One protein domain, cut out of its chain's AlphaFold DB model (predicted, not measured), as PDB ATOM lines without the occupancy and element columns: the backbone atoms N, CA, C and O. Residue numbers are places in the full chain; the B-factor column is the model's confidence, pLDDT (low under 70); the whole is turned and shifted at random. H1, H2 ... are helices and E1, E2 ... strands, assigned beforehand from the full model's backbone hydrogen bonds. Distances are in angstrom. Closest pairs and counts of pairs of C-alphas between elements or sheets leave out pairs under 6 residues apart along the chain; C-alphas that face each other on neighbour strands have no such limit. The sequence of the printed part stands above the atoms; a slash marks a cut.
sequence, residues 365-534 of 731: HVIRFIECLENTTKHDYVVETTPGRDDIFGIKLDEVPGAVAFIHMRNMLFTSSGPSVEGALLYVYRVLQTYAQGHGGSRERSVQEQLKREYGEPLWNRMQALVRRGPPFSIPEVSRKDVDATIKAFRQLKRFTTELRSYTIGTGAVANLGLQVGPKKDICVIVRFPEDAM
ATOM      1  N   HIS A 365     166.574 189.968 155.811       93.88
ATOM      2  CA  HIS A 365     165.757 189.086 156.646       93.88
ATOM      3  C   HIS A 365     165.795 187.623 156.186       93.88
ATOM      4  O   HIS A 365     165.873 186.734 157.025       93.88
ATOM      5  N   VAL A 366     165.815 187.349 154.875       95.81
ATOM      6  CA  VAL A 366     165.986 185.974 154.366       95.81
ATOM      7  C   VAL A 366     167.386 185.438 154.671       95.81
ATOM      8  O   VAL A 366     167.529 184.260 154.987       95.81
ATOM      9  N   ILE A 367     168.425 186.275 154.603       95.00
ATOM     10  CA  ILE A 367     169.795 185.862 154.953       95.00
ATOM     11  C   ILE A 367     169.878 185.498 156.438       95.00
ATOM     12  O   ILE A 367     170.382 184.424 156.764       95.00
ATOM     13  N   ARG A 368     169.314 186.333 157.317       93.44
ATOM     14  CA  ARG A 368     169.209 186.031 158.751       93.44
ATOM     15  C   ARG A 368     168.395 184.766 159.010       93.44
ATOM     16  O   ARG A 368     168.807 183.909 159.780       93.44
ATOM     17  N   PHE A 369     167.271 184.601 158.318       94.50
ATOM     18  CA  PHE A 369     166.458 183.393 158.421       94.50
ATOM     19  C   PHE A 369     167.261 182.128 158.062       94.50
ATOM     20  O   PHE A 369     167.193 181.126 158.776       94.50
ATOM     21  N   ILE A 370     168.064 182.175 156.994       94.94
ATOM     22  CA  ILE A 370     168.953 181.073 156.599       94.94
ATOM     23  C   ILE A 370     169.993 180.787 157.687       94.94
ATOM     24  O   ILE A 370     170.155 179.626 158.054       94.94
ATOM     25  N   GLU A 371     170.632 181.816 158.244       92.19
ATOM     26  CA  GLU A 371     171.576 181.673 159.362       92.19
ATOM     27  C   GLU A 371     170.916 180.972 160.566       92.19
ATOM     28  O   GLU A 371     171.444 179.997 161.108       92.19
ATOM     29  N   CYS A 372     169.705 181.389 160.948       92.38
ATOM     30  CA  CYS A 372     168.957 180.744 162.027       92.38
ATOM     31  C   CYS A 372     168.609 179.279 161.709       92.38
ATOM     32  O   CYS A 372     168.639 178.421 162.598       92.38
ATOM     33  N   LEU A 373     168.283 178.959 160.451       94.06
ATOM     34  CA  LEU A 373     168.038 177.582 160.027       94.06
ATOM     35  C   LEU A 373     169.304 176.732 160.093       94.06
ATOM     36  O   LEU A 373     169.214 175.581 160.522       94.06
ATOM     37  N   GLU A 374     170.455 177.260 159.681       92.31
ATOM     38  CA  GLU A 374     171.751 176.575 159.754       92.31
ATOM     39  C   GLU A 374     172.119 176.229 161.201       92.31
ATOM     40  O   GLU A 374     172.505 175.092 161.479       92.31
ATOM     41  N   ASN A 375     171.843 177.142 162.134       90.56
ATOM     42  CA  ASN A 375     172.009 176.916 163.572       90.56
ATOM     43  C   ASN A 375     170.952 175.968 164.173       90.56
ATOM     44  O   ASN A 375     171.117 175.468 165.287       90.56
ATOM     45  N   THR A 376     169.870 175.668 163.447       91.12
ATOM     46  CA  THR A 376     168.767 174.822 163.920       91.12
ATOM     47  C   THR A 376     168.366 173.739 162.911       91.12
ATOM     48  O   THR A 376     167.243 173.672 162.409       91.12
ATOM     49  N   THR A 377     169.281 172.801 162.660       87.25
ATOM     50  CA  THR A 377     169.179 171.735 161.633       87.25
ATOM     51  C   THR A 377     167.903 170.875 161.648       87.25
ATOM     52  O   THR A 377     167.596 170.203 160.662       87.25
ATOM     53  N   LYS A 378     167.137 170.879 162.747       89.75
ATOM     54  CA  LYS A 378     165.890 170.109 162.898       89.75
ATOM     55  C   LYS A 378     164.622 170.864 162.482       89.75
ATOM     56  O   LYS A 378     163.593 170.203 162.339       89.75
ATOM     57  N   HIS A 379     164.673 172.186 162.315       95.62
ATOM     58  CA  HIS A 379     163.508 173.007 161.974       95.62
ATOM     59  C   HIS A 379     163.408 173.254 160.462       95.62
ATOM     60  O   HIS A 379     164.413 173.330 159.753       95.62
ATOM     61  N   ASP A 380     162.179 173.370 159.969       96.81
ATOM     62  CA  ASP A 380     161.843 173.714 158.583       96.81
ATOM     63  C   ASP A 380     161.699 175.225 158.387       96.81
ATOM     64  O   ASP A 380     161.986 175.753 157.309       96.81
ATOM     65  N   TYR A 381     161.273 175.910 159.446       97.50
ATOM     66  CA  TYR A 381     161.096 177.351 159.509       97.50
ATOM     67  C   TYR A 381     161.367 177.831 160.937       97.50
ATOM     68  O   TYR A 381     161.271 177.049 161.884       97.50
ATOM     69  N   VAL A 382     161.684 179.108 161.103       95.56
ATOM     70  CA  VAL A 382     161.837 179.738 162.412       95.56
ATOM     71  C   VAL A 382     161.079 181.055 162.414       95.56
ATOM     72  O   VAL A 382     161.099 181.771 161.419       95.56
ATOM     73  N   VAL A 383     160.375 181.349 163.503       93.69
ATOM     74  CA  VAL A 383     159.626 182.596 163.672       93.69
ATOM     75  C   VAL A 383     160.266 183.409 164.787       93.69
ATOM     76  O   VAL A 383     160.367 182.926 165.914       93.69
ATOM     77  N   GLU A 384     160.665 184.640 164.492       89.50
ATOM     78  CA  GLU A 384     161.090 185.611 165.500       89.50
ATOM     79  C   GLU A 384     159.848 186.100 166.256       89.50
ATOM     80  O   GLU A 384     158.979 186.773 165.690       89.50
ATOM     81  N   THR A 385     159.714 185.748 167.538       83.62
ATOM     82  CA  THR A 385     158.550 186.186 168.334       83.62
ATOM     83  C   THR A 385     158.637 187.677 168.648       83.62
ATOM     84  O   THR A 385     157.619 188.372 168.648       83.62
ATOM     85  N   THR A 386     159.860 188.165 168.864       78.50
ATOM     86  CA  THR A 386     160.191 189.565 169.113       78.50
ATOM     87  C   THR A 386     161.355 189.961 168.204       78.50
ATOM     88  O   THR A 386     162.439 189.399 168.364       78.50
ATOM     89  N   PRO A 387     161.176 190.927 167.282       68.00
ATOM     90  CA  PRO A 387     162.275 191.442 166.471       68.00
ATOM     91  C   PRO A 387     163.464 191.844 167.353       68.00
ATOM     92  O   PRO A 387     163.280 192.588 168.320       68.00
ATOM     93  N   GLY A 388     164.656 191.329 167.047       65.19
ATOM     94  CA  GLY A 388     165.873 191.672 167.789       65.19
ATOM     95  C   GLY A 388     166.140 190.931 169.082       65.19
ATOM     96  O   GLY A 388     167.064 191.303 169.803       65.19
ATOM     97  N   ARG A 389     165.342 189.920 169.422       75.06
ATOM     98  CA  ARG A 389     165.644 189.035 170.550       75.06
ATOM     99  C   ARG A 389     165.912 187.631 170.042       75.06
ATOM    100  O   ARG A 389     165.256 187.182 169.108       75.06
ATOM    101  N   ASP A 390     166.771 186.909 170.751       75.31
ATOM    102  CA  ASP A 390     167.074 185.492 170.501       75.31
ATOM    103  C   ASP A 390     165.896 184.543 170.818       75.31
ATOM    104  O   ASP A 390     166.070 183.327 170.913       75.31
ATOM    105  N   ASP A 391     164.681 185.074 170.996       85.12
ATOM    106  CA  ASP A 391     163.483 184.269 171.204       85.12
ATOM    107  C   ASP A 391     162.929 183.811 169.852       85.12
ATOM    108  O   ASP A 391     162.169 184.500 169.160       85.12
ATOM    109  N   ILE A 392     163.386 182.627 169.455       89.06
ATOM    110  CA  ILE A 392     163.073 182.008 168.176       89.06
ATOM    111  C   ILE A 392     162.135 180.822 168.403       89.06
ATOM    112  O   ILE A 392     162.459 179.859 169.100       89.06
ATOM    113  N   PHE A 393     160.986 180.843 167.733       90.69
ATOM    114  CA  PHE A 393     160.066 179.716 167.682       90.69
ATOM    115  C   PHE A 393     160.345 178.850 166.448       90.69
ATOM    116  O   PHE A 393     160.030 179.221 165.317       90.69
ATOM    117  N   GLY A 394     160.937 177.676 166.660       93.75
ATOM    118  CA  GLY A 394     161.199 176.709 165.596       93.75
ATOM    119  C   GLY A 394     159.948 175.932 165.182       93.75
ATOM    120  O   GLY A 394     159.248 175.362 166.018       93.75
ATOM    121  N   ILE A 395     159.694 175.852 163.878       94.81
ATOM    122  CA  ILE A 395     158.616 175.053 163.289       94.81
ATOM    123  C   ILE A 395     159.229 173.843 162.599       94.81
ATOM    124  O   ILE A 395     160.138 173.962 161.776       94.81
ATOM    125  N   LYS A 396     158.712 172.662 162.936       94.81
ATOM    126  CA  LYS A 396     159.103 171.385 162.344       94.81
ATOM    127  C   LYS A 396     157.863 170.665 161.830       94.81
ATOM    128  O   LYS A 396     156.915 170.439 162.583       94.81
ATOM    129  N   LEU A 397     157.899 170.283 160.560       93.62
ATOM    130  CA  LEU A 397     156.923 169.402 159.949       93.62
ATOM    131  C   LEU A 397     157.338 167.953 160.212       93.62
ATOM    132  O   LEU A 397     158.484 167.551 159.978       93.62
ATOM    133  N   ASP A 398     156.392 167.183 160.737       88.62
ATOM    134  CA  ASP A 398     156.611 165.806 161.184       88.62
ATOM    135  C   ASP A 398     156.208 164.758 160.137       88.62
ATOM    136  O   ASP A 398     156.491 163.580 160.314       88.62
ATOM    137  N   GLU A 399     155.612 165.177 159.020       89.81
ATOM    138  CA  GLU A 399     155.221 164.289 157.925       89.81
ATOM    139  C   GLU A 399     156.085 164.552 156.694       89.81
ATOM    140  O   GLU A 399     156.211 165.700 156.256       89.81
ATOM    141  N   VAL A 400     156.659 163.487 156.119       93.25
ATOM    142  CA  VAL A 400     157.592 163.588 154.983       93.25
ATOM    143  C   VAL A 400     156.990 164.386 153.821       93.25
ATOM    144  O   VAL A 400     157.637 165.346 153.402       93.25
ATOM    145  N   PRO A 401     155.772 164.093 153.314       94.62
ATOM    146  CA  PRO A 401     155.250 164.819 152.157       94.62
ATOM    147  C   PRO A 401     155.007 166.304 152.447       94.62
ATOM    148  O   PRO A 401     155.339 167.155 151.623       94.62
ATOM    149  N   GLY A 402     154.494 166.620 153.641       94.69
ATOM    150  CA  GLY A 402     154.288 167.998 154.084       94.69
ATOM    151  C   GLY A 402     155.602 168.770 154.183       94.69
ATOM    152  O   GLY A 402     155.700 169.881 153.663       94.69
ATOM    153  N   ALA A 403     156.630 168.164 154.785       96.62
ATOM    154  CA  ALA A 403     157.960 168.755 154.902       96.62
ATOM    155  C   ALA A 403     158.625 168.952 153.528       96.62
ATOM    156  O   ALA A 403     159.210 170.008 153.285       96.62
ATOM    157  N   VAL A 404     158.488 167.984 152.610       97.50
ATOM    158  CA  VAL A 404     158.977 168.107 151.227       97.50
ATOM    159  C   VAL A 404     158.318 169.285 150.513       97.50
ATOM    160  O   VAL A 404     159.018 170.141 149.975       97.50
ATOM    161  N   ALA A 405     156.985 169.358 150.537       97.81
ATOM    162  CA  ALA A 405     156.257 170.441 149.889       97.81
ATOM    163  C   ALA A 405     156.609 171.806 150.494       97.81
ATOM    164  O   ALA A 405     156.854 172.763 149.765       97.81
ATOM    165  N   PHE A 406     156.702 171.891 151.823       98.19
ATOM    166  CA  PHE A 406     157.066 173.127 152.508       98.19
ATOM    167  C   PHE A 406     158.476 173.607 152.151       98.19
ATOM    168  O   PHE A 406     158.641 174.768 151.781       98.19
ATOM    169  N   ILE A 407     159.484 172.729 152.209       98.00
ATOM    170  CA  ILE A 407     160.862 173.084 151.842       98.00
ATOM    171  C   ILE A 407     160.948 173.495 150.377       98.00
ATOM    172  O   ILE A 407     161.617 174.479 150.077       98.00
ATOM    173  N   HIS A 408     160.252 172.800 149.475       97.81
ATOM    174  CA  HIS A 408     160.213 173.189 148.069       97.81
ATOM    175  C   HIS A 408     159.661 174.611 147.894       97.81
ATOM    176  O   HIS A 408     160.322 175.453 147.290       97.81
ATOM    177  N   MET A 409     158.505 174.913 148.493       98.06
ATOM    178  CA  MET A 409     157.880 176.238 148.401       98.06
ATOM    179  C   MET A 409     158.741 177.337 149.035       98.06
ATOM    180  O   MET A 409     158.931 178.396 148.440       98.06
ATOM    181  N   ARG A 410     159.340 177.071 150.202       97.69
ATOM    182  CA  ARG A 410     160.317 177.968 150.839       97.69
ATOM    183  C   ARG A 410     161.516 178.224 149.924       97.69
ATOM    184  O   ARG A 410     161.937 179.360 149.739       97.69
ATOM    185  N   ASN A 411     162.057 177.179 149.311       97.12
ATOM    186  CA  ASN A 411     163.216 177.290 148.434       97.12
ATOM    187  C   ASN A 411     162.891 178.023 147.127       97.12
ATOM    188  O   ASN A 411     163.750 178.743 146.616       97.12
ATOM    189  N   MET A 412     161.663 177.913 146.610       96.62
ATOM    190  CA  MET A 412     161.196 178.768 145.515       96.62
ATOM    191  C   MET A 412     161.236 180.243 145.922       96.62
ATOM    192  O   MET A 412     161.747 181.060 145.161       96.62
ATOM    193  N   LEU A 413     160.791 180.582 147.136       96.38
ATOM    194  CA  LEU A 413     160.864 181.955 147.651       96.38
ATOM    195  C   LEU A 413     162.311 182.465 147.798       96.38
ATOM    196  O   LEU A 413     162.557 183.658 147.658       96.38
ATOM    197  N   PHE A 414     163.279 181.574 148.038       94.62
ATOM    198  CA  PHE A 414     164.704 181.919 148.167       94.62
ATOM    199  C   PHE A 414     165.454 182.116 146.847       94.62
ATOM    200  O   PHE A 414     166.626 182.518 146.873       94.62
ATOM    201  N   THR A 415     164.864 181.695 145.729       93.69
ATOM    202  CA  THR A 415     165.591 181.518 144.461       93.69
ATOM    203  C   THR A 415     164.858 182.064 143.245       93.69
ATOM    204  O   THR A 415     165.483 182.318 142.220       93.69
ATOM    205  N   SER A 416     163.544 182.233 143.320       91.56
ATOM    206  CA  SER A 416     162.718 182.536 142.159       91.56
ATOM    207  C   SER A 416     162.101 183.923 142.254       91.56
ATOM    208  O   SER A 416     161.906 184.491 143.326       91.56
ATOM    209  N   SER A 417     161.763 184.465 141.091       86.31
ATOM    210  CA  SER A 417     160.905 185.638 140.948       86.31
ATOM    211  C   SER A 417     159.792 185.304 139.953       86.31
ATOM    212  O   SER A 417     159.958 184.415 139.117       86.31
ATOM    213  N   GLY A 418     158.645 185.973 140.061       86.88
ATOM    214  CA  GLY A 418     157.515 185.798 139.142       86.88
ATOM    215  C   GLY A 418     156.215 185.331 139.811       86.88
ATOM    216  O   GLY A 418     156.156 185.212 141.035       86.88
ATOM    217  N   PRO A 419     155.158 185.074 139.016       82.62
ATOM    218  CA  PRO A 419     153.810 184.810 139.534       82.62
ATOM    219  C   PRO A 419     153.695 183.537 140.383       82.62
ATOM    220  O   PRO A 419     152.933 183.496 141.344       82.62
ATOM    221  N   SER A 420     154.485 182.501 140.077       88.62
ATOM    222  CA  SER A 420     154.501 181.240 140.838       88.62
ATOM    223  C   SER A 420     154.927 181.425 142.300       88.62
ATOM    224  O   SER A 420     154.531 180.645 143.166       88.62
ATOM    225  N   VAL A 421     155.688 182.483 142.592       94.38
ATOM    226  CA  VAL A 421     156.178 182.808 143.936       94.38
ATOM    227  C   VAL A 421     155.038 183.255 144.858       94.38
ATOM    228  O   VAL A 421     155.088 183.003 146.058       94.38
ATOM    229  N   GLU A 422     153.968 183.847 144.321       94.94
ATOM    230  CA  GLU A 422     152.795 184.247 145.112       94.94
ATOM    231  C   GLU A 422     152.051 183.031 145.668       94.94
ATOM    232  O   GLU A 422     151.694 183.006 146.847       94.94
ATOM    233  N   GLY A 423     151.876 181.996 144.839       95.62
ATOM    234  CA  GLY A 423     151.293 180.723 145.256       95.62
ATOM    235  C   GLY A 423     152.164 179.993 146.280       95.62
ATOM    236  O   GLY A 423     151.646 179.470 147.267       95.62
ATOM    237  N   ALA A 424     153.489 180.020 146.101       97.31
ATOM    238  CA  ALA A 424     154.427 179.464 147.076       97.31
ATOM    239  C   ALA A 424     154.360 180.199 148.428       97.31
ATOM    240  O   ALA A 424     154.272 179.552 149.474       97.31
ATOM    241  N   LEU A 425     154.324 181.539 148.419       97.31
ATOM    242  CA  LEU A 425     154.181 182.344 149.637       97.31
ATOM    243  C   LEU A 425     152.847 182.076 150.336       97.31
ATOM    244  O   LEU A 425     152.816 181.939 151.558       97.31
ATOM    245  N   LEU A 426     151.756 181.963 149.575       96.88
ATOM    246  CA  LEU A 426     150.438 181.630 150.110       96.88
ATOM    247  C   LEU A 426     150.437 180.254 150.791       96.88
ATOM    248  O   LEU A 426     149.930 180.127 151.907       96.88
ATOM    249  N   TYR A 427     151.039 179.243 150.158       97.44
ATOM    250  CA  TYR A 427     151.187 177.911 150.746       97.44
ATOM    251  C   TYR A 427     151.989 177.956 152.054       97.44
ATOM    252  O   TYR A 427     151.519 177.460 153.079       97.44
ATOM    253  N   VAL A 428     153.166 178.597 152.044       97.81
ATOM    254  CA  VAL A 428     154.016 178.752 153.236       97.81
ATOM    255  C   VAL A 428     153.251 179.465 154.350       97.81
ATOM    256  O   VAL A 428     153.187 178.948 155.464       97.81
ATOM    257  N   TYR A 429     152.589 180.586 154.053       97.12
ATOM    258  CA  TYR A 429     151.781 181.318 155.029       97.12
ATOM    259  C   TYR A 429     150.680 180.442 155.641       97.12
ATOM    260  O   TYR A 429     150.535 180.426 156.861       97.12
ATOM    261  N   ARG A 430     149.939 179.665 154.839       95.94
ATOM    262  CA  ARG A 430     148.880 178.779 155.352       95.94
ATOM    263  C   ARG A 430     149.407 177.661 156.240       95.94
ATOM    264  O   ARG A 430     148.773 177.366 157.252       95.94
ATOM    265  N   VAL A 431     150.553 177.068 155.902       95.56
ATOM    266  CA  VAL A 431     151.211 176.088 156.778       95.56
ATOM    267  C   VAL A 431     151.575 176.747 158.107       95.56
ATOM    268  O   VAL A 431     151.195 176.246 159.162       95.56
ATOM    269  N   LEU A 432     152.242 177.905 158.075       95.50
ATOM    270  CA  LEU A 432     152.671 178.621 159.281       95.50
ATOM    271  C   LEU A 432     151.485 179.111 160.133       95.50
ATOM    272  O   LEU A 432     151.553 179.071 161.362       95.50
ATOM    273  N   GLN A 433     150.377 179.508 159.503       93.44
ATOM    274  CA  GLN A 433     149.152 179.939 160.179       93.44
ATOM    275  C   GLN A 433     148.580 178.835 161.078       93.44
ATOM    276  O   GLN A 433     148.205 179.110 162.217       93.44
ATOM    277  N   THR A 434     148.563 177.580 160.615       87.81
ATOM    278  CA  THR A 434     148.105 176.435 161.421       87.81
ATOM    279  C   THR A 434     148.948 176.259 162.689       87.81
ATOM    280  O   THR A 434     148.400 176.011 163.762       87.81
ATOM    281  N   TYR A 435     150.268 176.449 162.602       85.31
ATOM    282  CA  TYR A 435     151.161 176.372 163.766       85.31
ATOM    283  C   TYR A 435     150.996 177.561 164.725       85.31
ATOM    284  O   TYR A 435     151.098 177.400 165.947       85.31
ATOM    285  N   ALA A 436     150.717 178.751 164.188       87.31
ATOM    286  CA  ALA A 436     150.513 179.957 164.981       87.31
ATOM    287  C   ALA A 436     149.208 179.917 165.797       87.31
ATOM    288  O   ALA A 436     149.212 180.298 166.968       87.31
ATOM    289  N   GLN A 437     148.114 179.400 165.224       83.94
ATOM    290  CA  GLN A 437     146.798 179.352 165.879       83.94
ATOM    291  C   GLN A 437     146.778 178.541 167.179       83.94
ATOM    292  O   GLN A 437     146.047 178.896 168.101       83.94
ATOM    293  N   GLY A 438     147.625 177.514 167.301       74.56
ATOM    294  CA  GLY A 438     147.751 176.723 168.532       74.56
ATOM    295  C   GLY A 438     148.263 177.504 169.751       74.56
ATOM    296  O   GLY A 438     148.297 176.955 170.847       74.56
ATOM    297  N   HIS A 439     148.670 178.767 169.578       73.69
ATOM    298  CA  HIS A 439     149.370 179.550 170.597       73.69
ATOM    299  C   HIS A 439     148.882 181.009 170.721       73.69
ATOM    300  O   HIS A 439     149.583 181.846 171.291       73.69
ATOM    301  N   GLY A 440     147.688 181.321 170.200       76.62
ATOM    302  CA  GLY A 440     147.062 182.647 170.285       76.62
ATOM    303  C   GLY A 440     147.362 183.585 169.103       76.62
ATOM    304  O   GLY A 440     148.307 183.395 168.341       76.62
ATOM    305  N   GLY A 441     146.539 184.630 168.946       82.75
ATOM    306  CA  GLY A 441     146.576 185.531 167.781       82.75
ATOM    307  C   GLY A 441     147.840 186.393 167.640       82.75
ATOM    308  O   GLY A 441     148.088 186.939 166.567       82.75
ATOM    309  N   SER A 442     148.671 186.511 168.683       85.88
ATOM    310  CA  SER A 442     149.931 187.266 168.616       85.88
ATOM    311  C   SER A 442     150.948 186.619 167.674       85.88
ATOM    312  O   SER A 442     151.589 187.329 166.903       85.88
ATOM    313  N   ARG A 443     151.051 185.282 167.666       87.69
ATOM    314  CA  ARG A 443     152.018 184.566 166.816       87.69
ATOM    315  C   ARG A 443     151.687 184.662 165.338       87.69
ATOM    316  O   ARG A 443     152.593 184.721 164.514       87.69
ATOM    317  N   GLU A 444     150.401 184.697 164.996       91.75
ATOM    318  CA  GLU A 444     149.997 184.872 163.603       91.75
ATOM    319  C   GLU A 444     150.469 186.228 163.074       91.75
ATOM    320  O   GLU A 444     151.015 186.298 161.976       91.75
ATOM    321  N   ARG A 445     150.344 187.288 163.881       91.75
ATOM    322  CA  ARG A 445     150.863 188.611 163.524       91.75
ATOM    323  C   ARG A 445     152.381 188.584 163.321       91.75
ATOM    324  O   ARG A 445     152.844 189.112 162.319       91.75
ATOM    325  N   SER A 446     153.138 187.925 164.203       91.50
ATOM    326  CA  SER A 446     154.595 187.780 164.038       91.50
ATOM    327  C   SER A 446     154.964 187.070 162.732       91.50
ATOM    328  O   SER A 446     155.849 187.535 162.021       91.50
ATOM    329  N   VAL A 447     154.243 186.001 162.362       93.94
ATOM    330  CA  VAL A 447     154.432 185.313 161.071       93.94
ATOM    331  C   VAL A 447     154.165 186.257 159.898       93.94
ATOM    332  O   VAL A 447     154.963 186.311 158.968       93.94
ATOM    333  N   GLN A 448     153.063 187.013 159.927       94.50
ATOM    334  CA  GLN A 448     152.727 187.951 158.851       94.50
ATOM    335  C   GLN A 448     153.800 189.038 158.686       94.50
ATOM    336  O   GLN A 448     154.265 189.277 157.572       94.50
ATOM    337  N   GLU A 449     154.232 189.656 159.788       93.12
ATOM    338  CA  GLU A 449     155.268 190.694 159.767       93.12
ATOM    339  C   GLU A 449     156.627 190.142 159.322       93.12
ATOM    340  O   GLU A 449     157.336 190.782 158.547       93.12
ATOM    341  N   GLN A 450     156.996 188.934 159.754       94.56
ATOM    342  CA  GLN A 450     158.233 188.299 159.307       94.56
ATOM    343  C   GLN A 450     158.203 187.984 157.809       94.56
ATOM    344  O   GLN A 450     159.126 188.379 157.102       94.56
ATOM    345  N   LEU A 451     157.135 187.368 157.293       96.12
ATOM    346  CA  LEU A 451     156.999 187.090 155.857       96.12
ATOM    347  C   LEU A 451     157.012 188.382 155.023       96.12
ATOM    348  O   LEU A 451     157.606 188.417 153.944       96.12
ATOM    349  N   LYS A 452     156.395 189.460 155.526       95.31
ATOM    350  CA  LYS A 452     156.432 190.784 154.889       95.31
ATOM    351  C   LYS A 452     157.859 191.335 154.806       95.31
ATOM    352  O   LYS A 452     158.242 191.850 153.758       95.31
ATOM    353  N   ARG A 453     158.647 191.205 155.879       93.25
ATOM    354  CA  ARG A 453     160.059 191.625 155.934       93.25
ATOM    355  C   ARG A 453     160.969 190.752 155.060       93.25
ATOM    356  O   ARG A 453     161.842 191.270 154.369       93.25
ATOM    357  N   GLU A 454     160.741 189.440 155.041       94.94
ATOM    358  CA  GLU A 454     161.506 188.477 154.240       94.94
ATOM    359  C   GLU A 454     161.317 188.684 152.734       94.94
ATOM    360  O   GLU A 454     162.299 188.749 151.993       94.94
ATOM    361  N   TYR A 455     160.073 188.812 152.273       95.06
ATOM    362  CA  TYR A 455     159.749 188.761 150.841       95.06
ATOM    363  C   TYR A 455     159.294 190.103 150.256       95.06
ATOM    364  O   TYR A 455     159.048 190.211 149.051       95.06
ATOM    365  N   GLY A 456     159.218 191.137 151.092       92.56
ATOM    366  CA  GLY A 456     158.847 192.492 150.713       92.56
ATOM    367  C   GLY A 456     157.336 192.721 150.636       92.56
ATOM    368  O   GLY A 456     156.537 191.848 150.285       92.56
ATOM    369  N   GLU A 457     156.944 193.964 150.907       91.94
ATOM    370  CA  GLU A 457     155.551 194.409 150.891       91.94
ATOM    371  C   GLU A 457     154.829 194.211 149.542       91.94
ATOM    372  O   GLU A 457     153.675 193.782 149.563       91.94
ATOM    373  N   PRO A 458     155.456 194.415 148.362       92.50
ATOM    374  CA  PRO A 458     154.772 194.185 147.091       92.50
ATOM    375  C   PRO A 458     154.308 192.735 146.906       92.50
ATOM    376  O   PRO A 458     153.183 192.503 146.466       92.50
ATOM    377  N   LEU A 459     155.156 191.755 147.236       91.12
ATOM    378  CA  LEU A 459     154.814 190.336 147.108       91.12
ATOM    379  C   LEU A 459     153.800 189.919 148.181       91.12
ATOM    380  O   LEU A 459     152.831 189.225 147.870       91.12
ATOM    381  N   TRP A 460     153.963 190.417 149.410       94.31
ATOM    382  CA  TRP A 460     152.982 190.239 150.481       94.31
ATOM    383  C   TRP A 460     151.587 190.744 150.084       94.31
ATOM    384  O   TRP A 460     150.600 190.023 150.225       94.31
ATOM    385  N   ASN A 461     151.499 191.951 149.518       94.44
ATOM    386  CA  ASN A 461     150.235 192.557 149.103       94.44
ATOM    387  C   ASN A 461     149.556 191.776 147.972       94.44
ATOM    388  O   ASN A 461     148.334 191.619 147.995       94.44
ATOM    389  N   ARG A 462     150.325 191.243 147.012       91.88
ATOM    390  CA  ARG A 462     149.780 190.370 145.959       91.88
ATOM    391  C   ARG A 462     149.247 189.058 146.532       91.88
ATOM    392  O   ARG A 462     148.124 188.677 146.212       91.88
ATOM    393  N   MET A 463     149.971 188.432 147.460       94.38
ATOM    394  CA  MET A 463     149.483 187.247 148.174       94.38
ATOM    395  C   MET A 463     148.187 187.545 148.952       94.38
ATOM    396  O   MET A 463     147.217 186.798 148.844       94.38
ATOM    397  N   GLN A 464     148.106 188.677 149.657       93.50
ATOM    398  CA  GLN A 464     146.884 189.102 150.352       93.50
ATOM    399  C   GLN A 464     145.716 189.363 149.388       93.50
ATOM    400  O   GLN A 464     144.569 189.034 149.698       93.50
ATOM    401  N   ALA A 465     145.983 189.922 148.205       91.38
ATOM    402  CA  ALA A 465     144.970 190.091 147.168       91.38
ATOM    403  C   ALA A 465     144.433 188.740 146.667       91.38
ATOM    404  O   ALA A 465     143.221 188.607 146.489       91.38
ATOM    405  N   LEU A 466     145.295 187.720 146.520       88.69
ATOM    406  CA  LEU A 466     144.861 186.352 146.213       88.69
ATOM    407  C   LEU A 466     143.925 185.816 147.299       88.69
ATOM    408  O   LEU A 466     142.830 185.361 146.982       88.69
ATOM    409  N   VAL A 467     144.298 185.948 148.578       90.56
ATOM    410  CA  VAL A 467     143.458 185.509 149.708       90.56
ATOM    411  C   VAL A 467     142.072 186.157 149.672       90.56
ATOM    412  O   VAL A 467     141.077 185.473 149.907       90.56
ATOM    413  N   ARG A 468     141.985 187.456 149.354       93.00
ATOM    414  CA  ARG A 468     140.703 188.182 149.256       93.00
ATOM    415  C   ARG A 468     139.860 187.748 148.061       93.00
ATOM    416  O   ARG A 468     138.641 187.687 148.189       93.00
ATOM    417  N   ARG A 469     140.489 187.462 146.917       92.12
ATOM    418  CA  ARG A 469     139.799 186.988 145.707       92.12
ATOM    419  C   ARG A 469     139.160 185.612 145.918       92.12
ATOM    420  O   ARG A 469     138.121 185.337 145.327       92.12
ATOM    421  N   GLY A 470     139.767 184.776 146.760       88.38
ATOM    422  CA  GLY A 470     139.353 183.390 146.947       88.38
ATOM    423  C   GLY A 470     139.813 182.472 145.801       88.38
ATOM    424  O   GLY A 470     140.481 182.927 144.869       88.38
ATOM    425  N   PRO A 471     139.503 181.165 145.885       84.50
ATOM    426  CA  PRO A 471     139.936 180.167 144.906       84.50
ATOM    427  C   PRO A 471     139.337 180.405 143.501       84.50
ATOM    428  O   PRO A 471     138.267 181.005 143.388       84.50
ATOM    429  N   PRO A 472     139.978 179.899 142.423       85.38
ATOM    430  CA  PRO A 472     141.140 179.004 142.425       85.38
ATOM    431  C   PRO A 472     142.479 179.739 142.585       85.38
ATOM    432  O   PRO A 472     142.706 180.799 142.006       85.38
ATOM    433  N   PHE A 473     143.394 179.129 143.340       83.06
ATOM    434  CA  PHE A 473     144.768 179.605 143.502       83.06
ATOM    435  C   PHE A 473     145.704 178.812 142.589       83.06
ATOM    436  O   PHE A 473     145.604 177.589 142.514       83.06
ATOM    437  N   SER A 474     146.648 179.486 141.933       89.25
ATOM    438  CA  SER A 474     147.720 178.809 141.198       89.25
ATOM    439  C   SER A 474     148.867 178.490 142.155       89.25
ATOM    440  O   SER A 474     149.726 179.336 142.401       89.25
ATOM    441  N   ILE A 475     148.878 177.277 142.706       94.62
ATOM    442  CA  ILE A 475     149.961 176.782 143.563       94.62
ATOM    443  C   ILE A 475     150.925 175.946 142.709       94.62
ATOM    444  O   ILE A 475     150.451 175.074 141.980       94.62
ATOM    445  N   PRO A 476     152.249 176.183 142.767       96.31
ATOM    446  CA  PRO A 476     153.217 175.371 142.029       96.31
ATOM    447  C   PRO A 476     153.105 173.874 142.362       96.31
ATOM    448  O   PRO A 476     152.951 173.502 143.522       96.31
ATOM    449  N   GLU A 477     153.201 172.998 141.364       97.25
ATOM    450  CA  GLU A 477     153.331 171.557 141.619       97.25
ATOM    451  C   GLU A 477     154.742 171.232 142.122       97.25
ATOM    452  O   GLU A 477     155.722 171.813 141.654       97.25
ATOM    453  N   VAL A 478     154.865 170.249 143.015       97.81
ATOM    454  CA  VAL A 478     156.169 169.735 143.450       97.81
ATOM    455  C   VAL A 478     156.530 168.530 142.587       97.81
ATOM    456  O   VAL A 478     155.897 167.472 142.670       97.81
ATOM    457  N   SER A 479     157.545 168.691 141.738       97.56
ATOM    458  CA  SER A 479     157.963 167.641 140.810       97.56
ATOM    459  C   SER A 479     158.660 166.483 141.530       97.56
ATOM    460  O   SER A 479     159.234 166.648 142.607       97.56
ATOM    461  N   ARG A 480     158.703 165.305 140.895       96.50
ATOM    462  CA  ARG A 480     159.429 164.144 141.435       96.50
ATOM    463  C   ARG A 480     160.913 164.451 141.684       96.50
ATOM    464  O   ARG A 480     161.463 164.041 142.701       96.50
ATOM    465  N   LYS A 481     161.544 165.220 140.791       97.06
ATOM    466  CA  LYS A 481     162.945 165.646 140.927       97.06
ATOM    467  C   LYS A 481     163.162 166.468 142.202       97.06
ATOM    468  O   LYS A 481     164.162 166.272 142.890       97.06
ATOM    469  N   ASP A 482     162.225 167.354 142.526       97.00
ATOM    470  CA  ASP A 482     162.299 168.198 143.721       97.00
ATOM    471  C   ASP A 482     162.039 167.403 145.005       97.00
ATOM    472  O   ASP A 482     162.708 167.630 146.020       97.00
ATOM    473  N   VAL A 483     161.131 166.419 144.953       96.88
ATOM    474  CA  VAL A 483     160.922 165.455 146.044       96.88
ATOM    475  C   VAL A 483     162.217 164.694 146.336       96.88
ATOM    476  O   VAL A 483     162.668 164.655 147.480       96.88
ATOM    477  N   ASP A 484     162.857 164.153 145.299       96.44
ATOM    478  CA  ASP A 484     164.103 163.393 145.412       96.44
ATOM    479  C   ASP A 484     165.262 164.227 145.973       96.44
ATOM    480  O   ASP A 484     165.988 163.776 146.866       96.44
ATOM    481  N   ALA A 485     165.413 165.466 145.497       96.88
ATOM    482  CA  ALA A 485     166.406 166.401 146.017       96.88
ATOM    483  C   ALA A 485     166.179 166.702 147.510       96.88
ATOM    484  O   ALA A 485     167.128 166.694 148.298       96.88
ATOM    485  N   THR A 486     164.924 166.895 147.919       97.00
ATOM    486  CA  THR A 486     164.577 167.203 149.314       97.00
ATOM    487  C   THR A 486     164.758 165.992 150.232       97.00
ATOM    488  O   THR A 486     165.330 166.113 151.314       97.00
ATOM    489  N   ILE A 487     164.372 164.793 149.786       96.31
ATOM    490  CA  ILE A 487     164.616 163.539 150.514       96.31
ATOM    491  C   ILE A 487     166.119 163.287 150.698       96.31
ATOM    492  O   ILE A 487     166.555 162.877 151.779       96.31
ATOM    493  N   LYS A 488     166.939 163.578 149.678       96.38
ATOM    494  CA  LYS A 488     168.402 163.515 149.798       96.38
ATOM    495  C   LYS A 488     168.910 164.434 150.912       96.38
ATOM    496  O   LYS A 488     169.737 164.003 151.718       96.38
ATOM    497  N   ALA A 489     168.394 165.660 150.987       95.75
ATOM    498  CA  ALA A 489     168.736 166.598 152.050       95.75
ATOM    499  C   ALA A 489     168.282 166.097 153.435       95.75
ATOM    500  O   ALA A 489     169.063 166.146 154.385       95.75
ATOM    501  N   PHE A 490     167.080 165.519 153.556       95.81
ATOM    502  CA  PHE A 490     166.614 164.917 154.812       95.81
ATOM    503  C   PHE A 490     167.525 163.807 155.324       95.81
ATOM    504  O   PHE A 490     167.829 163.781 156.516       95.81
ATOM    505  N   ARG A 491     168.025 162.937 154.441       94.69
ATOM    506  CA  ARG A 491     168.983 161.888 154.824       94.69
ATOM    507  C   ARG A 491     170.270 162.464 155.400       94.69
ATOM    508  O   ARG A 491     170.731 161.997 156.438       94.69
ATOM    509  N   GLN A 492     170.817 163.498 154.766       94.19
ATOM    510  CA  GLN A 492     172.023 164.182 155.243       94.19
ATOM    511  C   GLN A 492     171.789 164.876 156.594       94.19
ATOM    512  O   GLN A 492     172.645 164.824 157.473       94.19
ATOM    513  N   LEU A 493     170.591 165.429 156.798       93.50
ATOM    514  CA  LEU A 493     170.146 166.019 158.065       93.50
ATOM    515  C   LEU A 493     169.703 164.984 159.116       93.50
ATOM    516  O   LEU A 493     169.271 165.370 160.202       93.50
ATOM    517  N   LYS A 494     169.772 163.680 158.811       94.25
ATOM    518  CA  LYS A 494     169.263 162.585 159.659       94.25
ATOM    519  C   LYS A 494     167.798 162.790 160.083       94.25
ATOM    520  O   LYS A 494     167.409 162.466 161.205       94.25
ATOM    521  N   ARG A 495     166.976 163.332 159.183       93.12
ATOM    522  CA  ARG A 495     165.523 163.463 159.344       93.12
ATOM    523  C   ARG A 495     164.802 162.318 158.652       93.12
ATOM    524  O   ARG A 495     165.242 161.856 157.603       93.12
ATOM    525  N   PHE A 496     163.687 161.897 159.247       91.81
ATOM    526  CA  PHE A 496     162.820 160.837 158.722       91.81
ATOM    527  C   PHE A 496     163.572 159.530 158.424       91.81
ATOM    528  O   PHE A 496     163.333 158.859 157.424       91.81
ATOM    529  N   THR A 497     164.554 159.184 159.265       90.06
ATOM    530  CA  THR A 497     165.437 158.025 159.045       90.06
ATOM    531  C   THR A 497     164.694 156.695 159.059       90.06
ATOM    532  O   THR A 497     165.197 155.717 158.512       90.06
ATOM    533  N   THR A 498     163.520 156.643 159.688       83.25
ATOM    534  CA  THR A 498     162.692 155.437 159.751       83.25
ATOM    535  C   THR A 498     161.812 155.336 158.514       83.25
ATOM    536  O   THR A 498     161.830 154.318 157.833       83.25
ATOM    537  N   GLU A 499     161.107 156.416 158.194       85.62
ATOM    538  CA  GLU A 499     160.173 156.533 157.076       85.62
ATOM    539  C   GLU A 499     160.892 156.422 155.727       85.62
ATOM    540  O   GLU A 499     160.368 155.839 154.788       85.62
ATOM    541  N   LEU A 500     162.120 156.940 155.637       90.31
ATOM    542  CA  LEU A 500     162.926 156.939 154.416       90.31
ATOM    543  C   LEU A 500     163.959 155.807 154.371       90.31
ATOM    544  O   LEU A 500     164.875 155.872 153.547       90.31
ATOM    545  N   ARG A 501     163.872 154.804 155.257       86.88
ATOM    546  CA  ARG A 501     164.857 153.710 155.331       86.88
ATOM    547  C   ARG A 501     164.849 152.841 154.074       86.88
ATOM    548  O   ARG A 501     165.915 152.534 153.555       86.88
ATOM    549  N   SER A 502     163.656 152.473 153.618       81.75
ATOM    550  CA  SER A 502     163.414 151.572 152.484       81.75
ATOM    551  C   SER A 502     163.473 152.262 151.128       81.75
ATOM    552  O   SER A 502     163.660 151.619 150.099       81.75
ATOM    553  N   TYR A 503     163.294 153.580 151.124       88.31
ATOM    554  CA  TYR A 503     163.175 154.349 149.899       88.31
ATOM    555  C   TYR A 503     164.486 154.346 149.101       88.31
ATOM    556  O   TYR A 503     165.567 154.503 149.667       88.31
ATOM    557  N   THR A 504     164.431 154.258 147.776       91.12
ATOM    558  CA  THR A 504     165.611 154.503 146.932       91.12
ATOM    559  C   THR A 504     165.342 155.684 146.008       91.12
ATOM    560  O   THR A 504     164.384 155.692 145.238       91.12
ATOM    561  N   ILE A 505     166.190 156.716 146.105       93.88
ATOM    562  CA  ILE A 505     166.039 157.973 145.355       93.88
ATOM    563  C   ILE A 505     165.975 157.670 143.854       93.88
ATOM    564  O   ILE A 505     166.825 156.949 143.334       93.88
ATOM    565  N   GLY A 506     164.979 158.239 143.171       92.69
ATOM    566  CA  GLY A 506     164.748 158.027 141.739       92.69
ATOM    567  C   GLY A 506     164.100 156.690 141.347       92.69
ATOM    568  O   GLY A 506     164.019 156.407 140.155       92.69
ATOM    569  N   THR A 507     163.634 155.873 142.301       91.31
ATOM    570  CA  THR A 507     162.974 154.578 142.023       91.31
ATOM    571  C   THR A 507     161.513 154.540 142.488       91.31
ATOM    572  O   THR A 507     161.075 155.414 143.234       91.31
ATOM    573  N   GLY A 508     160.749 153.541 142.044       88.94
ATOM    574  CA  GLY A 508     159.351 153.353 142.446       88.94
ATOM    575  C   GLY A 508     158.343 154.145 141.608       88.94
ATOM    576  O   GLY A 508     158.688 155.089 140.892       88.94
ATOM    577  N   ALA A 509     157.077 153.732 141.683       93.31
ATOM    578  CA  ALA A 509     155.971 154.423 141.031       93.31
ATOM    579  C   ALA A 509     155.729 155.805 141.664       93.31
ATOM    580  O   ALA A 509     156.054 156.051 142.830       93.31
ATOM    581  N   VAL A 510     155.186 156.730 140.871       93.94
ATOM    582  CA  VAL A 510     154.878 158.100 141.293       93.94
ATOM    583  C   VAL A 510     153.368 158.247 141.408       93.94
ATOM    584  O   VAL A 510     152.657 158.029 140.429       93.94
ATOM    585  N   ALA A 511     152.899 158.702 142.566       92.31
ATOM    586  CA  ALA A 511     151.512 159.075 142.797       92.31
ATOM    587  C   ALA A 511     151.369 160.600 142.920       92.31
ATOM    588  O   ALA A 511     152.253 161.293 143.430       92.31
ATOM    589  N   ASN A 512     150.231 161.130 142.467       93.88
ATOM    590  CA  ASN A 512     149.866 162.526 142.692       93.88
ATOM    591  C   ASN A 512     149.195 162.651 144.058       93.88
ATOM    592  O   ASN A 512     148.055 162.225 144.241       93.88
ATOM    593  N   LEU A 513     149.898 163.255 145.009       91.19
ATOM    594  CA  LEU A 513     149.402 163.497 146.354       91.19
ATOM    595  C   LEU A 513     148.931 164.948 146.484       91.19
ATOM    596  O   LEU A 513     149.737 165.872 146.402       91.19
ATOM    597  N   GLY A 514     147.630 165.146 146.700       91.94
ATOM    598  CA  GLY A 514     147.060 166.455 147.016       91.94
ATOM    599  C   GLY A 514     147.174 166.760 148.508       91.94
ATOM    600  O   GLY A 514     146.502 166.123 149.317       91.94
ATOM    601  N   LEU A 515     148.006 167.733 148.882       92.25
ATOM    602  CA  LEU A 515     148.148 168.185 150.266       92.25
ATOM    603  C   LEU A 515     147.344 169.464 150.478       92.25
ATOM    604  O   LEU A 515     147.666 170.511 149.913       92.25
ATOM    605  N   GLN A 516     146.313 169.379 151.316       92.88
ATOM    606  CA  GLN A 516     145.508 170.530 151.704       92.88
ATOM    607  C   GLN A 516     146.054 171.178 152.980       92.88
ATOM    608  O   GLN A 516     146.266 170.489 153.978       92.88
ATOM    609  N   VAL A 517     146.248 172.497 152.970       93.06
ATOM    610  CA  VAL A 517     146.818 173.254 154.097       93.06
ATOM    611  C   VAL A 517     145.967 174.464 154.477       93.06
ATOM    612  O   VAL A 517     145.133 174.939 153.704       93.06
ATOM    613  N   GLY A 518     146.208 174.973 155.684       90.00
ATOM    614  CA  GLY A 518     145.529 176.134 156.243       90.00
ATOM    615  C   GLY A 518     144.287 175.786 157.071       90.00
ATOM    616  O   GLY A 518     143.756 174.676 156.977       90.00
ATOM    617  N   PRO A 519     143.779 176.738 157.875       87.12
ATOM    618  CA  PRO A 519     142.650 176.505 158.784       87.12
ATOM    619  C   PRO A 519     141.363 176.076 158.069       87.12
ATOM    620  O   PRO A 519     140.566 175.323 158.617       87.12
ATOM    621  N   LYS A 520     141.170 176.548 156.830       88.12
ATOM    622  CA  LYS A 520     140.015 176.223 155.984       88.12
ATOM    623  C   LYS A 520     140.299 175.111 154.970       88.12
ATOM    624  O   LYS A 520     139.404 174.789 154.197       88.12
ATOM    625  N   LYS A 521     141.520 174.554 154.950       88.25
ATOM    626  CA  LYS A 521     141.987 173.610 153.917       88.25
ATOM    627  C   LYS A 521     141.746 174.132 152.491       88.25
ATOM    628  O   LYS A 521     141.401 173.381 151.586       88.25
ATOM    629  N   ASP A 522     141.902 175.442 152.312       91.06
ATOM    630  CA  ASP A 522     141.558 176.180 151.095       91.06
ATOM    631  C   ASP A 522     142.674 176.169 150.040       91.06
ATOM    632  O   ASP A 522     142.442 176.544 148.893       91.06
ATOM    633  N   ILE A 523     143.872 175.715 150.412       94.25
ATOM    634  CA  ILE A 523     145.029 175.594 149.524       94.25
ATOM    635  C   ILE A 523     145.367 174.122 149.343       94.25
ATOM    636  O   ILE A 523     145.593 173.432 150.331       94.25
ATOM    637  N   CYS A 524     145.456 173.666 148.093       94.75
ATOM    638  CA  CYS A 524     145.912 172.327 147.737       94.75
ATOM    639  C   CYS A 524     147.189 172.425 146.896       94.75
ATOM    640  O   CYS A 524     147.199 173.125 145.883       94.75
ATOM    641  N   VAL A 525     148.253 171.731 147.301       95.88
ATOM    642  CA  VAL A 525     149.449 171.517 146.472       95.88
ATOM    643  C   VAL A 525     149.455 170.083 145.959       95.88
ATOM    644  O   VAL A 525     149.189 169.151 146.717       95.88
ATOM    645  N   ILE A 526     149.775 169.900 144.679       96.38
ATOM    646  CA  ILE A 526     149.984 168.573 144.099       96.38
ATOM    647  C   ILE A 526     151.468 168.227 144.191       96.38
ATOM    648  O   ILE A 526     152.326 168.955 143.691       96.38
ATOM    649  N   VAL A 527     151.765 167.101 144.832       96.44
ATOM    650  CA  VAL A 527     153.118 166.577 145.008       96.44
ATOM    651  C   VAL A 527     153.237 165.258 144.259       96.44
ATOM    652  O   VAL A 527     152.492 164.320 144.532       96.44
ATOM    653  N   ARG A 528     154.191 165.162 143.331       96.62
ATOM    654  CA  ARG A 528     154.493 163.922 142.599       96.62
ATOM    655  C   ARG A 528     155.392 163.023 143.447       96.62
ATOM    656  O   ARG A 528     156.614 163.023 143.291       96.62
ATOM    657  N   PHE A 529     154.782 162.311 144.389       94.25
ATOM    658  CA  PHE A 529     155.469 161.619 145.476       94.25
ATOM    659  C   PHE A 529     155.706 160.125 145.163       94.25
ATOM    660  O   PHE A 529     154.868 159.507 144.507       94.25
ATOM    661  N   PRO A 530     156.834 159.526 145.591       93.12
ATOM    662  CA  PRO A 530     157.062 158.085 145.469       93.12
ATOM    663  C   PRO A 530     156.074 157.273 146.307       93.12
ATOM    664  O   PRO A 530     155.962 157.523 147.506       93.12
ATOM    665  N   GLU A 531     155.412 156.277 145.715       88.69
ATOM    666  CA  GLU A 531     154.475 155.397 146.440       88.69
ATOM    667  C   GLU A 531     155.150 154.643 147.597       88.69
ATOM    668  O   GLU A 531     154.563 154.471 148.660       88.69
ATOM    669  N   ASP A 532     156.409 154.244 147.424       83.50
ATOM    670  CA  ASP A 532     157.205 153.512 148.414       83.50
ATOM    671  C   ASP A 532     157.726 154.386 149.568       83.50
ATOM    672  O   ASP A 532     158.143 153.858 150.600       83.50
ATOM    673  N   ALA A 533     157.679 155.713 149.415       85.31
ATOM    674  CA  ALA A 533     157.978 156.678 150.472       85.31
ATOM    675  C   ALA A 533     156.713 157.274 151.109       85.31
ATOM    676  O   ALA A 533     156.823 158.045 152.070       85.31
ATOM    677  N   MET A 534     155.521 156.997 150.563       82.75
ATOM    678  CA  MET A 534     154.282 157.548 151.099       82.75
ATOM    679  C   MET A 534     154.044 157.012 152.514       82.75
ATOM    680  O   MET A 534     154.031 155.795 152.716       82.75
TER     681      MET A 534
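This is residues 365 to 534 of the 731 residues of a protein of Armillaria ostoyae (UniProt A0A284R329). A long hairpin of two strands, E3 and E4, runs past a core of two crossed helices, H2 and H3, and H6 packs on both H2 and E4. Along H3, H4 folds back as the second arm of a helical hairpin and H5 crosses near the first residues of H3, while H1 and a small hairpin, E1 and E2, make a separate corner by H4. The printed part has 170 residues, with six named helices and four named strands in the order H1 E1 E2 H2 H3 H4 H5 H6 E3 E4. Both sheets are antiparallel pairs, and the class is mixed, helices and strands. The whole is compact and rounded, with a radius of gyration of the C-alphas of 15.8 A and spans of 43 by 37 by 30 A.

E3, residues 510 to 517, is 21.4 A long, and E4, residues 523 to 530, is 21.6 A long, ending at C-alpha 530 (157.062, 158.085, 145.469). H2 is residues 400 to 413, 20.0 A, and H3 residues 420 to 437, 26.3 A. H6 is residues 480 to 492, H4 residues 441 to 455, 21.7 A, and H5 residues 457 to 469. H1, residues 365 to 375, begins at C-alpha 365 (165.757, 189.086, 156.646). E1 is residues 381 to 384 and E2 residues 392 to 395.

In the hairpin of E3 and E4, N 513 and O 527 are 2.8 A apart, within hydrogen-bond range. The closest C-alphas of H2 and E4, Ala 405 and Val 527, are 7.0 A apart; those of H3 and E3, Val 431 and Val 517, 5.9 A; those of H6 and E4, Arg 480 and Arg 528, 5.1 A. H2 and H3 touch at a steep tilt of 53 degrees, opposite ways, closest at C-alphas 409 and 424, 4.9 A. H6 touches H2 with residues 482 to 487 alone, about perpendicular at 76 degrees, closest at C-alphas 486 and 404, 6.0 A. H3 touches H4, its partner in a helical hairpin, with residues 429 to 437 alone, at a shallow tilt of 24 degrees, closest at C-alphas 436 and 444, 5.1 A. H3 touches H5 with residues 422 to 426 alone, about perpendicular at 78 degrees, closest at C-alphas 422 and 463, 5.4 A. H1 and H4 touch only at their ends, closest at C-alphas 365 and 454, 4.9 A. In the hairpin of E1 and E2, N 383 and O 393 are 2.8 A apart, within hydrogen-bond range; the closest C-alphas of E1 and H4, Val 383 and Val 447, are 6.4 A apart. Every O i to N i+4 pair is within hydrogen-bond range in H1, H2, H5 and H6, but 13 of 14 in H3 and 10 of 11 in H4.

The two C-alphas farthest apart, those of Gly 388 and Ala 509, are 46.9 A apart. The printed part has no cut. The link from H6 to E3, residues 493 to 509, is long. Mean pLDDT of the printed part is 91.7; residues 387 to 388 are under 70.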